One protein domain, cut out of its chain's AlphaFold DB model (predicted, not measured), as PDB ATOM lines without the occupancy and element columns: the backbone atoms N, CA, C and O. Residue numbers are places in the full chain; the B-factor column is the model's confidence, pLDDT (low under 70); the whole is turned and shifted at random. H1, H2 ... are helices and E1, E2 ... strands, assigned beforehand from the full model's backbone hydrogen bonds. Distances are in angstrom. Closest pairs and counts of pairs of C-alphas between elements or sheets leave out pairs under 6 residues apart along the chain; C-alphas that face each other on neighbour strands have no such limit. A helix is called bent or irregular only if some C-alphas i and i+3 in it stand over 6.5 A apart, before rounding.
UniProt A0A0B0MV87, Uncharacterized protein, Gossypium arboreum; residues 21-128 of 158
ATOM      1  N   LEU A  21     387.922 257.743 326.629       94.44
ATOM      2  CA  LEU A  21     386.478 257.892 326.548       94.44
ATOM      3  C   LEU A  21     385.851 256.602 326.016       94.44
ATOM      4  O   LEU A  21     386.090 256.246 324.867       94.44
ATOM      5  N   LYS A  22     385.054 255.924 326.849       94.44
ATOM      6  CA  LYS A  22     384.269 254.736 326.466       94.44
ATOM      7  C   LYS A  22     382.847 255.077 326.029       94.44
ATOM      8  O   LYS A  22     382.357 254.504 325.059       94.44
ATOM      9  N   TYR A  23     382.233 256.038 326.716       93.44
ATOM     10  CA  TYR A  23     380.856 256.484 326.508       93.44
ATOM     11  C   TYR A  23     380.798 258.007 326.570       93.44
ATOM     12  O   TYR A  23     381.530 258.604 327.362       93.44
ATOM     13  N   LEU A  24     379.958 258.638 325.746       92.94
ATOM     14  CA  LEU A  24     379.884 260.100 325.684       92.94
ATOM     15  C   LEU A  24     378.694 260.672 326.458       92.94
ATOM     16  O   LEU A  24     378.877 261.545 327.308       92.94
ATOM     17  N   PHE A  25     377.483 260.197 326.173       91.56
ATOM     18  CA  PHE A  25     376.258 260.695 326.793       91.56
ATOM     19  C   PHE A  25     375.493 259.566 327.479       91.56
ATOM     20  O   PHE A  25     375.307 258.517 326.869       91.56
ATOM     21  N   PRO A  26     374.942 259.770 328.684       90.06
ATOM     22  CA  PRO A  26     373.880 258.894 329.153       90.06
ATOM     23  C   PRO A  26     372.629 259.096 328.278       90.06
ATOM     24  O   PRO A  26     372.342 260.220 327.869       90.06
ATOM     25  N   VAL A  27     371.822 258.064 328.031       88.56
ATOM     26  CA  VAL A  27     370.549 258.183 327.280       88.56
ATOM     27  C   VAL A  27     369.591 259.202 327.905       88.56
ATOM     28  O   VAL A  27     368.834 259.869 327.202       88.56
ATOM     29  N   THR A  28     369.686 259.406 329.222       86.00
ATOM     30  CA  THR A  28     368.922 260.421 329.959       86.00
ATOM     31  C   THR A  28     369.281 261.853 329.572       86.00
ATOM     32  O   THR A  28     368.492 262.761 329.831       86.00
ATOM     33  N   PHE A  29     370.418 262.068 328.902       83.56
ATOM     34  CA  PHE A  29     370.773 263.351 328.304       83.56
ATOM     35  C   PHE A  29     369.669 263.839 327.360       83.56
ATOM     36  O   PHE A  29     369.336 265.020 327.368       83.56
ATOM     37  N   ALA A  30     369.036 262.928 326.614       80.62
ATOM     38  CA  ALA A  30     367.979 263.261 325.666       80.62
ATOM     39  C   ALA A  30     366.610 263.565 326.312       80.62
ATOM     40  O   ALA A  30     365.690 264.000 325.625       80.62
ATOM     41  N   HIS A  31     366.448 263.360 327.625       77.81
ATOM     42  CA  HIS A  31     365.155 263.513 328.306       77.81
ATOM     43  C   HIS A  31     364.822 264.972 328.679       77.81
ATOM     44  O   HIS A  31     363.715 265.261 329.136       77.81
ATOM     45  N   GLY A  32     365.758 265.911 328.501       64.56
ATOM     46  CA  GLY A  32     365.537 267.334 328.768       64.56
ATOM     47  C   GLY A  32     364.883 268.049 327.582       64.56
ATOM     48  O   GLY A  32     365.431 268.066 326.489       64.56
ATOM     49  N   GLY A  33     363.749 268.725 327.788       58.75
ATOM     50  CA  GLY A  33     362.999 269.400 326.711       58.75
ATOM     51  C   GLY A  33     363.687 270.598 326.027       58.75
ATOM     52  O   GLY A  33     363.067 271.244 325.187       58.75
ATOM     53  N   ILE A  34     364.936 270.939 326.376       61.09
ATOM     54  CA  ILE A  34     365.676 272.098 325.836       61.09
ATOM     55  C   ILE A  34     367.123 271.700 325.503       61.09
ATOM     56  O   ILE A  34     368.086 272.238 326.055       61.09
ATOM     57  N   LEU A  35     367.295 270.736 324.600       75.69
ATOM     58  CA  LEU A  35     368.618 270.352 324.105       75.69
ATOM     59  C   LEU A  35     369.030 271.281 322.968       75.69
ATOM     60  O   LEU A  35     368.467 271.237 321.879       75.69
ATOM     61  N   LYS A  36     370.021 272.133 323.245       84.94
ATOM     62  CA  LYS A  36     370.609 273.074 322.275       84.94
ATOM     63  C   LYS A  36     371.864 272.535 321.584       84.94
ATOM     64  O   LYS A  36     372.663 273.314 321.062       84.94
ATOM     65  N   LEU A  37     372.075 271.220 321.659       90.19
ATOM     66  CA  LEU A  37     373.222 270.551 321.057       90.19
ATOM     67  C   LEU A  37     373.068 270.577 319.538       90.19
ATOM     68  O   LEU A  37     372.122 269.997 319.016       90.19
ATOM     69  N   LYS A  38     373.990 271.267 318.865       93.69
ATOM     70  CA  LYS A  38     374.006 271.431 317.410       93.69
ATOM     71  C   LYS A  38     375.018 270.544 316.711       93.69
ATOM     72  O   LYS A  38     374.744 270.066 315.618       93.69
ATOM     73  N   THR A  39     376.137 270.267 317.365       95.19
ATOM     74  CA  THR A  39     377.241 269.550 316.727       95.19
ATOM     75  C   THR A  39     377.764 268.453 317.637       95.19
ATOM     76  O   THR A  39     378.049 268.698 318.811       95.19
ATOM     77  N   ILE A  40     377.908 267.255 317.074       96.69
ATOM     78  CA  ILE A  40     378.678 266.144 317.634       96.69
ATOM     79  C   ILE A  40     379.758 265.791 316.611       96.69
ATOM     80  O   ILE A  40     379.450 265.352 315.505       96.69
ATOM     81  N   SER A  41     381.023 265.973 316.978       97.88
ATOM     82  CA  SER A  41     382.178 265.625 316.153       97.88
ATOM     83  C   SER A  41     383.160 264.793 316.964       97.88
ATOM     84  O   SER A  41     383.769 265.288 317.910       97.88
ATOM     85  N   LEU A  42     383.316 263.525 316.598       98.38
ATOM     86  CA  LEU A  42     384.198 262.569 317.261       98.38
ATOM     87  C   LEU A  42     385.219 262.060 316.250       98.38
ATOM     88  O   LEU A  42     384.847 261.492 315.225       98.38
ATOM     89  N   GLU A  43     386.497 262.269 316.544       98.38
ATOM     90  CA  GLU A  43     387.602 261.911 315.657       98.38
ATOM     91  C   GLU A  43     388.713 261.212 316.445       98.38
ATOM     92  O   GLU A  43     389.157 261.722 317.473       98.38
ATOM     93  N   LYS A  44     389.186 260.051 315.981       97.69
ATOM     94  CA  LYS A  44     390.323 259.339 316.606       97.69
ATOM     95  C   LYS A  44     390.123 259.045 318.098       97.69
ATOM     96  O   LYS A  44     391.054 259.100 318.901       97.69
ATOM     97  N   VAL A  45     388.891 258.726 318.494       97.94
ATOM     98  CA  VAL A  45     388.553 258.333 319.870       97.94
ATOM     99  C   VAL A  45     388.587 256.811 319.967       97.94
ATOM    100  O   VAL A  45     387.576 256.127 319.818       97.94
ATOM    101  N   SER A  46     389.784 256.266 320.168       94.75
ATOM    102  CA  SER A  46     390.050 254.839 319.969       94.75
ATOM    103  C   SER A  46     389.305 253.920 320.935       94.75
ATOM    104  O   SER A  46     388.986 252.809 320.538       94.75
ATOM    105  N   LYS A  47     389.001 254.341 322.169       96.62
ATOM    106  CA  LYS A  47     388.294 253.507 323.165       96.62
ATOM    107  C   LYS A  47     386.779 253.714 323.214       96.62
ATOM    108  O   LYS A  47     386.141 253.101 324.067       96.62
ATOM    109  N   LEU A  48     386.213 254.553 322.344       97.69
ATOM    110  CA  LEU A  48     384.774 254.812 322.345       97.69
ATOM    111  C   LEU A  48     384.030 253.560 321.891       97.69
ATOM    112  O   LEU A  48     384.236 253.104 320.774       97.69
ATOM    113  N   GLU A  49     383.164 253.036 322.751       96.00
ATOM    114  CA  GLU A  49     382.353 251.846 322.496       96.00
ATOM    115  C   GLU A  49     380.929 252.236 322.082       96.00
ATOM    116  O   GLU A  49     380.379 251.639 321.153       96.00
ATOM    117  N   GLN A  50     380.349 253.255 322.737       94.94
ATOM    118  CA  GLN A  50     379.021 253.790 322.414       94.94
ATOM    119  C   GLN A  50     378.971 255.320 322.521       94.94
ATOM    120  O   GLN A  50     379.601 255.908 323.399       94.94
ATOM    121  N   VAL A  51     378.195 255.988 321.657       96.00
ATOM    122  CA  VAL A  51     377.970 257.446 321.785       96.00
ATOM    123  C   VAL A  51     376.966 257.730 322.903       96.00
ATOM    124  O   VAL A  51     377.245 258.536 323.791       96.00
ATOM    125  N   PHE A  52     375.827 257.042 322.894       93.81
ATOM    126  CA  PHE A  52     374.845 257.062 323.972       93.81
ATOM    127  C   PHE A  52     374.894 255.754 324.757       93.81
ATOM    128  O   PHE A  52     374.762 254.687 324.171       93.81
ATOM    129  N   GLU A  53     375.031 255.848 326.077       91.44
ATOM    130  CA  GLU A  53     375.035 254.721 327.011       91.44
ATOM    131  C   GLU A  53     373.746 254.715 327.840       91.44
ATOM    132  O   GLU A  53     373.302 255.740 328.362       91.44
ATOM    133  N   GLY A  54     373.133 253.548 327.986       85.06
ATOM    134  CA  GLY A  54     371.919 253.372 328.769       85.06
ATOM    135  C   GLY A  54     371.660 251.909 329.078       85.06
ATOM    136  O   GLY A  54     372.169 251.023 328.400       85.06
ATOM    137  N   ASP A  55     370.853 251.660 330.105       76.69
ATOM    138  CA  ASP A  55     370.535 250.300 330.524       76.69
ATOM    139  C   ASP A  55     369.508 249.659 329.576       76.69
ATOM    140  O   ASP A  55     368.334 250.049 329.544       76.69
ATOM    141  N   GLU A  56     369.975 248.687 328.794       69.25
ATOM    142  CA  GLU A  56     369.167 247.877 327.879       69.25
ATOM    143  C   GLU A  56     368.224 246.923 328.628       69.25
ATOM    144  O   GLU A  56     367.125 246.650 328.151       69.25
ATOM    145  N   ALA A  57     368.601 246.453 329.827       65.62
ATOM    146  CA  ALA A  57     367.816 245.489 330.605       65.62
ATOM    147  C   ALA A  57     366.539 246.106 331.203       65.62
ATOM    148  O   ALA A  57     365.581 245.397 331.507       65.62
ATOM    149  N   ASN A  58     366.515 247.434 331.332       65.00
ATOM    150  CA  ASN A  58     365.376 248.221 331.801       65.00
ATOM    151  C   ASN A  58     364.443 248.688 330.664       65.00
ATOM    152  O   ASN A  58     363.599 249.570 330.868       65.00
ATOM    153  N   VAL A  59     364.605 248.156 329.449       66.12
ATOM    154  CA  VAL A  59     363.683 248.369 328.326       66.12
ATOM    155  C   VAL A  59     362.927 247.068 328.080       66.12
ATOM    156  O   VAL A  59     363.539 246.022 327.867       66.12
ATOM    157  N   SER A  60     361.593 247.104 328.140       70.25
ATOM    158  CA  SER A  60     360.796 245.909 327.864       70.25
ATOM    159  C   SER A  60     361.002 245.454 326.412       70.25
ATOM    160  O   SER A  60     361.286 246.257 325.519       70.25
ATOM    161  N   LYS A  61     360.832 244.151 326.151       69.56
ATOM    162  CA  LYS A  61     360.951 243.577 324.797       69.56
ATOM    163  C   LYS A  61     359.900 244.087 323.810       69.56
ATOM    164  O   LYS A  61     360.045 243.831 322.616       69.56
ATOM    165  N   ASP A  62     358.938 244.885 324.261       71.62
ATOM    166  CA  ASP A  62     357.889 245.477 323.427       71.62
ATOM    167  C   ASP A  62     357.994 247.013 323.332       71.62
ATOM    168  O   ASP A  62     357.308 247.622 322.520       71.62
ATOM    169  N   GLU A  63     358.904 247.649 324.081       78.62
ATOM    170  CA  GLU A  63     359.108 249.104 324.046       78.62
ATOM    171  C   GLU A  63     360.384 249.509 323.290       78.62
ATOM    172  O   GLU A  63     361.448 248.899 323.431       78.62
ATOM    173  N   GLU A  64     360.275 250.561 322.478       84.81
ATOM    174  CA  GLU A  64     361.393 251.279 321.860       84.81
ATOM    175  C   GLU A  64     361.492 252.656 322.533       84.81
ATOM    176  O   GLU A  64     360.496 253.375 322.643       84.81
ATOM    177  N   LYS A  65     362.679 253.027 323.024       89.19
ATOM    178  CA  LYS A  65     362.921 254.343 323.637       89.19
ATOM    179  C   LYS A  65     363.511 255.298 322.610       89.19
ATOM    180  O   LYS A  65     364.307 254.892 321.773       89.19
ATOM    181  N   VAL A  66     363.167 256.579 322.694       90.19
ATOM    182  CA  VAL A  66     363.606 257.575 321.706       90.19
ATOM    183  C   VAL A  66     364.672 258.495 322.294       90.19
ATOM    184  O   VAL A  66     364.476 259.099 323.346       90.19
ATOM    185  N   ILE A  67     365.787 258.639 321.579       91.56
ATOM    186  CA  ILE A  67     366.808 259.666 321.803       91.56
ATOM    187  C   ILE A  67     366.540 260.778 320.792       91.56
ATOM    188  O   ILE A  67     366.853 260.643 319.611       91.56
ATOM    189  N   HIS A  68     365.939 261.874 321.246       91.94
ATOM    190  CA  HIS A  68     365.534 262.966 320.366       91.94
ATOM    191  C   HIS A  68     366.463 264.176 320.514       91.94
ATOM    192  O   HIS A  68     366.512 264.795 321.577       91.94
ATOM    193  N   LEU A  69     367.177 264.534 319.442       92.19
ATOM    194  CA  LEU A  69     368.028 265.730 319.384       92.19
ATOM    195  C   LEU A  69     367.520 266.710 318.310       92.19
ATOM    196  O   LEU A  69     368.022 266.708 317.183       92.19
ATOM    197  N   PRO A  70     366.543 267.577 318.642       91.19
ATOM    198  CA  PRO A  70     365.845 268.420 317.669       91.19
ATOM    199  C   PRO A  70     366.646 269.611 317.143       91.19
ATOM    200  O   PRO A  70     366.149 270.319 316.283       91.19
ATOM    201  N   GLN A  71     367.831 269.895 317.686       92.12
ATOM    202  CA  GLN A  71     368.668 271.017 317.236       92.12
ATOM    203  C   GLN A  71     370.013 270.567 316.667       92.12
ATOM    204  O   GLN A  71     370.824 271.426 316.330       92.12
ATOM    205  N   LEU A  72     370.254 269.254 316.574       94.00
ATOM    206  CA  LEU A  72     371.504 268.717 316.052       94.00
ATOM    207  C   LEU A  72     371.534 268.924 314.538       94.00
ATOM    208  O   LEU A  72     370.691 268.380 313.841       94.00
ATOM    209  N   THR A  73     372.497 269.704 314.058       95.75
ATOM    210  CA  THR A  73     372.721 270.024 312.644       95.75
ATOM    211  C   THR A  73     373.897 269.247 312.063       95.75
ATOM    212  O   THR A  73     373.922 268.973 310.869       95.75
ATOM    213  N   GLU A  74     374.864 268.843 312.889       97.06
ATOM    214  CA  GLU A  74     376.066 268.144 312.427       97.06
ATOM    215  C   GLU A  74     376.390 266.923 313.294       97.06
ATOM    216  O   GLU A  74     376.546 267.029 314.515       97.06
ATOM    217  N   LEU A  75     376.559 265.766 312.647       97.88
ATOM    218  CA  LEU A  75     377.034 264.529 313.259       97.88
ATOM    219  C   LEU A  75     378.197 263.960 312.442       97.88
ATOM    220  O   LEU A  75     378.022 263.525 311.305       97.88
ATOM    221  N   LYS A  76     379.390 263.951 313.035       98.31
ATOM    222  CA  LYS A  76     380.627 263.475 312.411       98.31
ATOM    223  C   LYS A  76     381.285 262.432 313.302       98.31
ATOM    224  O   LYS A  76     381.674 262.731 314.428       98.31
ATOM    225  N   LEU A  77     381.412 261.218 312.786       98.44
ATOM    226  CA  LEU A  77     382.049 260.075 313.429       98.44
ATOM    227  C   LEU A  77     383.195 259.613 312.527       98.44
ATOM    228  O   LEU A  77     382.950 259.154 311.414       98.44
ATOM    229  N   SER A  78     384.442 259.782 312.961       98.19
ATOM    230  CA  SER A  78     385.610 259.506 312.124       98.19
ATOM    231  C   SER A  78     386.705 258.768 312.883       98.19
ATOM    232  O   SER A  78     387.079 259.164 313.984       98.19
ATOM    233  N   GLU A  79     387.240 257.704 312.282       97.69
ATOM    234  CA  GLU A  79     388.356 256.930 312.842       97.69
ATOM    235  C   GLU A  79     388.062 256.453 314.280       97.69
ATOM    236  O   GLU A  79     388.821 256.702 315.218       97.69
ATOM    237  N   LEU A  80     386.921 255.778 314.461       97.94
ATOM    238  CA  LEU A  80     386.454 255.248 315.746       97.94
ATOM    239  C   LEU A  80     386.499 253.711 315.706       97.94
ATOM    240  O   LEU A  80     385.463 253.060 315.551       97.94
ATOM    241  N   PRO A  81     387.695 253.096 315.803       95.50
ATOM    242  CA  PRO A  81     387.886 251.674 315.514       95.50
ATOM    243  C   PRO A  81     387.113 250.735 316.446       95.50
ATOM    244  O   PRO A  81     386.774 249.633 316.028       95.50
ATOM    245  N   ASN A  82     386.815 251.151 317.681       96.81
ATOM    246  CA  ASN A  82     386.089 250.334 318.660       96.81
ATOM    247  C   ASN A  82     384.624 250.756 318.860       96.81
ATOM    248  O   ASN A  82     383.959 250.205 319.735       96.81
ATOM    249  N   LEU A  83     384.103 251.688 318.049       97.06
ATOM    250  CA  LEU A  83     382.704 252.103 318.145       97.06
ATOM    251  C   LEU A  83     381.798 250.955 317.691       97.06
ATOM    252  O   LEU A  83     381.794 250.598 316.515       97.06
ATOM    253  N   MET A  84     381.025 250.398 318.623       94.56
ATOM    254  CA  MET A  84     380.120 249.271 318.378       94.56
ATOM    255  C   MET A  84     378.708 249.738 318.030       94.56
ATOM    256  O   MET A  84     378.042 249.138 317.182       94.56
ATOM    257  N   SER A  85     378.235 250.813 318.659       94.12
ATOM    258  CA  SER A  85     376.904 251.363 318.407       94.12
ATOM    259  C   SER A  85     376.822 252.860 318.703       94.12
ATOM    260  O   SER A  85     377.543 253.408 319.529       94.12
ATOM    261  N   PHE A  86     375.926 253.560 318.018       95.19
ATOM    262  CA  PHE A  86     375.605 254.950 318.316       95.19
ATOM    263  C   PHE A  86     374.734 255.066 319.572       95.19
ATOM    264  O   PHE A  86     374.974 255.917 320.421       95.19
ATOM    265  N   SER A  87     373.743 254.190 319.705       92.88
ATOM    266  CA  SER A  87     372.849 254.098 320.859       92.88
ATOM    267  C   SER A  87     372.658 252.641 321.273       92.88
ATOM    268  O   SER A  87     372.900 251.748 320.446       92.88
ATOM    269  N   PRO A  88     372.190 252.376 322.505       91.25
ATOM    270  CA  PRO A  88     371.939 251.012 322.947       91.25
ATOM    271  C   PRO A  88     370.851 250.352 322.089       91.25
ATOM    272  O   PRO A  88     370.060 251.028 321.415       91.25
ATOM    273  N   VAL A  89     370.797 249.024 322.102       89.62
ATOM    274  CA  VAL A  89     369.717 248.261 321.467       89.62
ATOM    275  C   VAL A  89     368.376 248.743 322.028       89.62
ATOM    276  O   VAL A  89     368.274 249.086 323.204       89.62
ATOM    277  N   ARG A  90     367.331 248.771 321.186       88.12
ATOM    278  CA  ARG A  90     365.979 249.278 321.519       88.12
ATOM    279  C   ARG A  90     365.886 250.793 321.703       88.12
ATOM    280  O   ARG A  90     364.805 251.284 322.027       88.12
ATOM    281  N   TYR A  91     366.972 251.531 321.479       91.19
ATOM    282  CA  TYR A  91     366.916 252.983 321.368       91.19
ATOM    283  C   TYR A  91     366.892 253.411 319.905       91.19
ATOM    284  O   TYR A  91     367.684 252.950 319.081       91.19
ATOM    285  N   HIS A  92     365.987 254.335 319.608       93.00
ATOM    286  CA  HIS A  92     365.858 254.998 318.323       93.00
ATOM    287  C   HIS A  92     366.317 256.433 318.444       93.00
ATOM    288  O   HIS A  92     365.696 257.257 319.114       93.00
ATOM    289  N   PHE A  93     367.425 256.732 317.785       94.62
ATOM    290  CA  PHE A  93     367.859 258.100 317.620       94.62
ATOM    291  C   PHE A  93     367.055 258.781 316.516       94.62
ATOM    292  O   PHE A  93     366.907 258.218 315.429       94.62
ATOM    293  N   VAL A  94     366.584 259.999 316.786       94.50
ATOM    294  CA  VAL A  94     365.881 260.845 315.819       94.50
ATOM    295  C   VAL A  94     366.411 262.271 315.900       94.50
ATOM    296  O   VAL A  94     366.409 262.891 316.969       94.50
ATOM    297  N   SER A  95     366.806 262.814 314.750       94.56
ATOM    298  CA  SER A  95     367.120 264.230 314.602       94.56
ATOM    299  C   SER A  95     366.499 264.812 313.325       94.56
ATOM    300  O   SER A  95     366.957 264.499 312.227       94.56
ATOM    301  N   PRO A  96     365.470 265.669 313.448       93.75
ATOM    302  CA  PRO A  96     364.813 266.318 312.311       93.75
ATOM    303  C   PRO A  96     365.574 267.524 311.741       93.75
ATOM    304  O   PRO A  96     365.107 268.133 310.786       93.75
ATOM    305  N   SER A  97     366.690 267.934 312.348       94.44
ATOM    306  CA  SER A  97     367.433 269.142 311.951       94.44
ATOM    307  C   SER A  97     368.849 268.852 311.474       94.44
ATOM    308  O   SER A  97     369.619 269.791 311.294       94.44
ATOM    309  N   LEU A  98     369.201 267.576 311.289       95.88
ATOM    310  CA  LEU A  98     370.542 267.202 310.866       95.88
ATOM    311  C   LEU A  98     370.755 267.596 309.403       95.88
ATOM    312  O   LEU A  98     369.969 267.229 308.538       95.88
ATOM    313  N   GLU A  99     371.844 268.306 309.134       96.12
ATOM    314  CA  GLU A  99     372.206 268.827 307.814       96.12
ATOM    315  C   GLU A  99     373.501 268.202 307.274       96.12
ATOM    316  O   GLU A  99     373.682 268.152 306.062       96.12
ATOM    317  N   ASP A 100     374.407 267.716 308.134       97.00
ATOM    318  CA  ASP A 100     375.658 267.040 307.741       97.00
ATOM    319  C   ASP A 100     375.845 265.764 308.582       97.00
ATOM    320  O   ASP A 100     376.082 265.835 309.792       97.00
ATOM    321  N   LEU A 101     375.741 264.596 307.937       97.81
ATOM    322  CA  LEU A 101     376.031 263.284 308.521       97.81
ATOM    323  C   LEU A 101     377.275 262.699 307.858       97.81
ATOM    324  O   LEU A 101     377.283 262.413 306.657       97.81
ATOM    325  N   LYS A 102     378.307 262.446 308.663       98.00
ATOM    326  CA  LYS A 102     379.506 261.729 308.227       98.00
ATOM    327  C   LYS A 102     379.843 260.606 309.184       98.00
ATOM    328  O   LYS A 102     379.998 260.837 310.380       98.00
ATOM    329  N   VAL A 103     380.022 259.415 308.635       98.06
ATOM    330  CA  VAL A 103     380.546 258.250 309.348       98.06
ATOM    331  C   VAL A 103     381.673 257.693 308.495       98.06
ATOM    332  O   VAL A 103     381.473 257.454 307.313       98.06
ATOM    333  N   GLY A 104     382.870 257.546 309.048       97.62
ATOM    334  CA  GLY A 104     384.021 257.071 308.284       97.62
ATOM    335  C   GLY A 104     385.036 256.366 309.164       97.62
ATOM    336  O   GLY A 104     385.344 256.845 310.255       97.62
ATOM    337  N   GLY A 105     385.565 255.225 308.727       96.50
ATOM    338  CA  GLY A 105     386.573 254.500 309.512       96.50
ATOM    339  C   GLY A 105     386.042 254.011 310.868       96.50
ATOM    340  O   GLY A 105     386.736 254.094 311.882       96.50
ATOM    341  N   CYS A 106     384.794 253.531 310.884       96.81
ATOM    342  CA  CYS A 106     384.112 252.960 312.051       96.81
ATOM    343  C   CYS A 106     383.729 251.488 311.767       96.81
ATOM    344  O   CYS A 106     382.549 251.181 311.631       96.81
ATOM    345  N   PRO A 107     384.695 250.563 311.623       93.62
ATOM    346  CA  PRO A 107     384.460 249.233 311.047       93.62
ATOM    347  C   PRO A 107     383.551 248.313 311.880       93.62
ATOM    348  O   PRO A 107     382.971 247.382 311.333       93.62
ATOM    349  N   ASN A 108     383.432 248.557 313.188       94.38
ATOM    350  CA  ASN A 108     382.677 247.706 314.114       94.38
ATOM    351  C   ASN A 108     381.263 248.229 314.419       94.38
ATOM    352  O   ASN A 108     380.546 247.614 315.208       94.38
ATOM    353  N   ILE A 109     380.851 249.354 313.820       94.75
ATOM    354  CA  ILE A 109     379.559 249.962 314.140       94.75
ATOM    355  C   ILE A 109     378.409 249.124 313.567       94.75
ATOM    356  O   ILE A 109     378.326 248.865 312.370       94.75
ATOM    357  N   THR A 110     377.484 248.728 314.435       93.94
ATOM    358  CA  THR A 110     376.292 247.930 314.091       93.94
ATOM    359  C   THR A 110     375.037 248.780 313.892       93.94
ATOM    360  O   THR A 110     373.993 248.288 313.463       93.94
ATOM    361  N   THR A 111     375.127 250.077 314.184       94.50
ATOM    362  CA  THR A 111     374.037 251.030 313.986       94.50
ATOM    363  C   THR A 111     373.765 251.246 312.503       94.50
ATOM    364  O   THR A 111     374.667 251.558 311.729       94.50
ATOM    365  N   ARG A 112     372.491 251.131 312.123       94.94
ATOM    366  CA  ARG A 112     371.989 251.548 310.813       94.94
ATOM    367  C   ARG A 112     371.512 252.985 310.884       94.94
ATOM    368  O   ARG A 112     370.748 253.326 311.787       94.94
ATOM    369  N   PHE A 113     371.939 253.785 309.917       95.88
ATOM    370  CA  PHE A 113     371.453 255.144 309.722       95.88
ATOM    371  C   PHE A 113     370.473 255.168 308.554       95.88
ATOM    372  O   PHE A 113     370.695 254.490 307.545       95.88
ATOM    373  N   SER A 114     369.420 255.967 308.673       95.88
ATOM    374  CA  SER A 114     368.539 256.278 307.552       95.88
ATOM    375  C   SER A 114     368.052 257.723 307.590       95.88
ATOM    376  O   SER A 114     368.150 258.396 308.616       95.88
ATOM    377  N   VAL A 115     367.568 258.212 306.452       95.69
ATOM    378  CA  VAL A 115     366.915 259.516 306.310       95.69
ATOM    379  C   VAL A 115     365.532 259.293 305.740       95.69
ATOM    380  O   VAL A 115     365.409 258.736 304.646       95.69
ATOM    381  N   ASP A 116     364.512 259.726 306.474       94.12
ATOM    382  CA  ASP A 116     363.124 259.576 306.056       94.12
ATOM    383  C   ASP A 116     362.693 260.643 305.034       94.12
ATOM    384  O   ASP A 116     363.405 261.596 304.705       94.12
ATOM    385  N   SER A 117     361.459 260.506 304.545       88.94
ATOM    386  CA  SER A 117     360.841 261.462 303.613       88.94
ATOM    387  C   SER A 117     360.697 262.893 304.148       88.94
ATOM    388  O   SER A 117     360.461 263.816 303.370       88.94
ATOM    389  N   LYS A 118     360.823 263.094 305.463       89.75
ATOM    390  CA  LYS A 118     360.771 264.395 306.135       89.75
ATOM    391  C   LYS A 118     362.174 264.938 306.420       89.75
ATOM    392  O   LYS A 118     362.290 265.899 307.176       89.75
ATOM    393  N   GLN A 119     363.214 264.328 305.841       89.44
ATOM    394  CA  GLN A 119     364.624 264.636 306.092       89.44
ATOM    395  C   GLN A 119     365.040 264.476 307.560       89.44
ATOM    396  O   GLN A 119     366.028 265.056 308.003       89.44
ATOM    397  N   SER A 120     364.306 263.668 308.324       93.75
ATOM    398  CA  SER A 120     364.716 263.301 309.670       93.75
ATOM    399  C   SER A 120     365.729 262.174 309.595       93.75
ATOM    400  O   SER A 120     365.517 261.165 308.923       93.75
ATOM    401  N   VAL A 121     366.847 262.353 310.294       96.44
ATOM    402  CA  VAL A 121     367.880 261.329 310.391       96.44
ATOM    403  C   VAL A 121     367.560 260.409 311.551       96.44
ATOM    404  O   VAL A 121     367.313 260.847 312.679       96.44
ATOM    405  N   HIS A 122     367.588 259.118 311.259       96.75
ATOM    406  CA  HIS A 122     367.328 258.040 312.186       96.75
ATOM    407  C   HIS A 122     368.591 257.212 312.388       96.75
ATOM    408  O   HIS A 122     369.349 256.984 311.446       96.75
ATOM    409  N   ALA A 123     368.798 256.722 313.608       95.88
ATOM    410  CA  ALA A 123     369.801 255.699 313.870       95.88
ATOM    411  C   ALA A 123     369.229 254.621 314.795       95.88
ATOM    412  O   ALA A 123     368.612 254.934 315.817       95.88
ATOM    413  N   LYS A 124     369.407 253.351 314.421       93.38
ATOM    414  CA  LYS A 124     368.936 252.195 315.195       93.38
ATOM    415  C   LYS A 124     370.022 251.133 315.280       93.38
ATOM    416  O   LYS A 124     370.638 250.779 314.275       93.38
ATOM    417  N   THR A 125     370.220 250.593 316.476       90.06
ATOM    418  CA  THR A 125     371.101 249.446 316.718       90.06
ATOM    419  C   THR A 125     370.241 248.192 316.822       90.06
ATOM    420  O   THR A 125     369.356 248.112 317.677       90.06
ATOM    421  N   GLN A 126     370.464 247.223 315.933       71.50
ATOM    422  CA  GLN A 126     369.743 245.952 315.965       71.50
ATOM    423  C   GLN A 126     370.468 244.981 316.907       71.50
ATOM    424  O   GLN A 126     371.689 244.860 316.844       71.50
ATOM    425  N   ALA A 127     369.730 244.262 317.756       65.44
ATOM    426  CA  ALA A 127     370.282 243.080 318.411       65.44
ATOM    427  C   ALA A 127     370.480 241.977 317.370       65.44
ATOM    428  O   ALA A 127     369.605 241.760 316.530       65.44
ATOM    429  N   SER A 128     371.582 241.239 317.462       54.72
ATOM    430  CA  SER A 128     371.730 239.965 316.760       54.72
ATOM    431  C   SER A 128     370.614 239.021 317.219       54.72
ATOM    432  O   SER A 128     370.702 238.432 318.293       54.72
TER     433      SER A 128
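AT A GLANCE: This is residues 21 to 128 of the 158 residues of an uncharacterized protein of Gossypium arboreum (UniProt A0A0B0MV87). The chain is wound in stacked turns, a short solenoid of roughly triangular section: E2, E5 and E7 lie side by side as one wall, E4, E6, E9 and E8 make a second, and E1 and E3, with the unnamed residues 79 to 90, run along the third side. H1 is a small helix over E4, and the hairpin E8 and E9 ends the coil, with E9 set between E6 and E8. The printed part has 108 residues, in the order E1 H1 E2 E3 E4 E5 E6 E7 E8 E9; the class is mostly strand, though the named elements hold just 49 residues. The sheet E2 E5 E7 is parallel, as is E1 E3, and E4 E6 E9 E8 is mixed. The whole is compact, with a radius of gyration of the C-alphas of 13.1 A and spans of 33 by 30 by 25 A.

HOW THE PARTS SIT: E1, residues 23 to 26, is the parallel neighbour of E3, residues 50 to 53, with N 53 and O 25 2.8 A apart. H1, residues 27 to 31, has neither bend nor irregularity; its O i to N i+4 count within hydrogen-bond range is 0 of 1, its O i to N i+3 count 2 of 2. E2, residues 37 to 43, is parallel to E5, residues 74 to 78, at 12 degrees, with N 42 and O 76 2.8 A apart. E5 is parallel to E7, residues 100 to 104, at 9 degrees, with N 77 and O 102 2.8 A apart. E4, residues 65 to 68, is parallel to E6, residues 91 to 95, with N 67 and O 92 2.8 A apart. H1 is on this sheet, over E4, at a height over the sheet of 7.5 A, on a local plane fitted to 6 C-alphas; the closest C-alphas of H1 and E4 are those of Ala 30 and Ile 67, 5.4 A apart. E6 is antiparallel to E9, residues 121 to 125, at 166 degrees, with N 93 and O 123 2.9 A apart. E9 forms a hairpin with E8, residues 111 to 115, with N 122 and O 114 2.8 A apart. E2 and E4, for instance, are apart.

IN THESE COORDINATES: E1 begins at C-alpha 23, (380.856, 256.484, 326.508). E2, the longest strand, runs 17.6 A from C-alpha 37 at (373.222, 270.551, 321.057). E5, E6 and E7 measure 12.9, 13.1 and 13.0 A; E8 measures 13.5 A. E9, 13.8 A long, ends at C-alpha 125, (371.101, 249.446, 316.718).

THE WHOLE: The C-alphas of Lys 44 and Asp 62 are the two farthest apart, at 35.9 A. The printed part has no cut. The links E3 to E4 and E5 to E6 are long. Mean pLDDT of the printed part is 89.8, with residues 32 to 34, 56 to 59, 61 and 127 to 128 under 70.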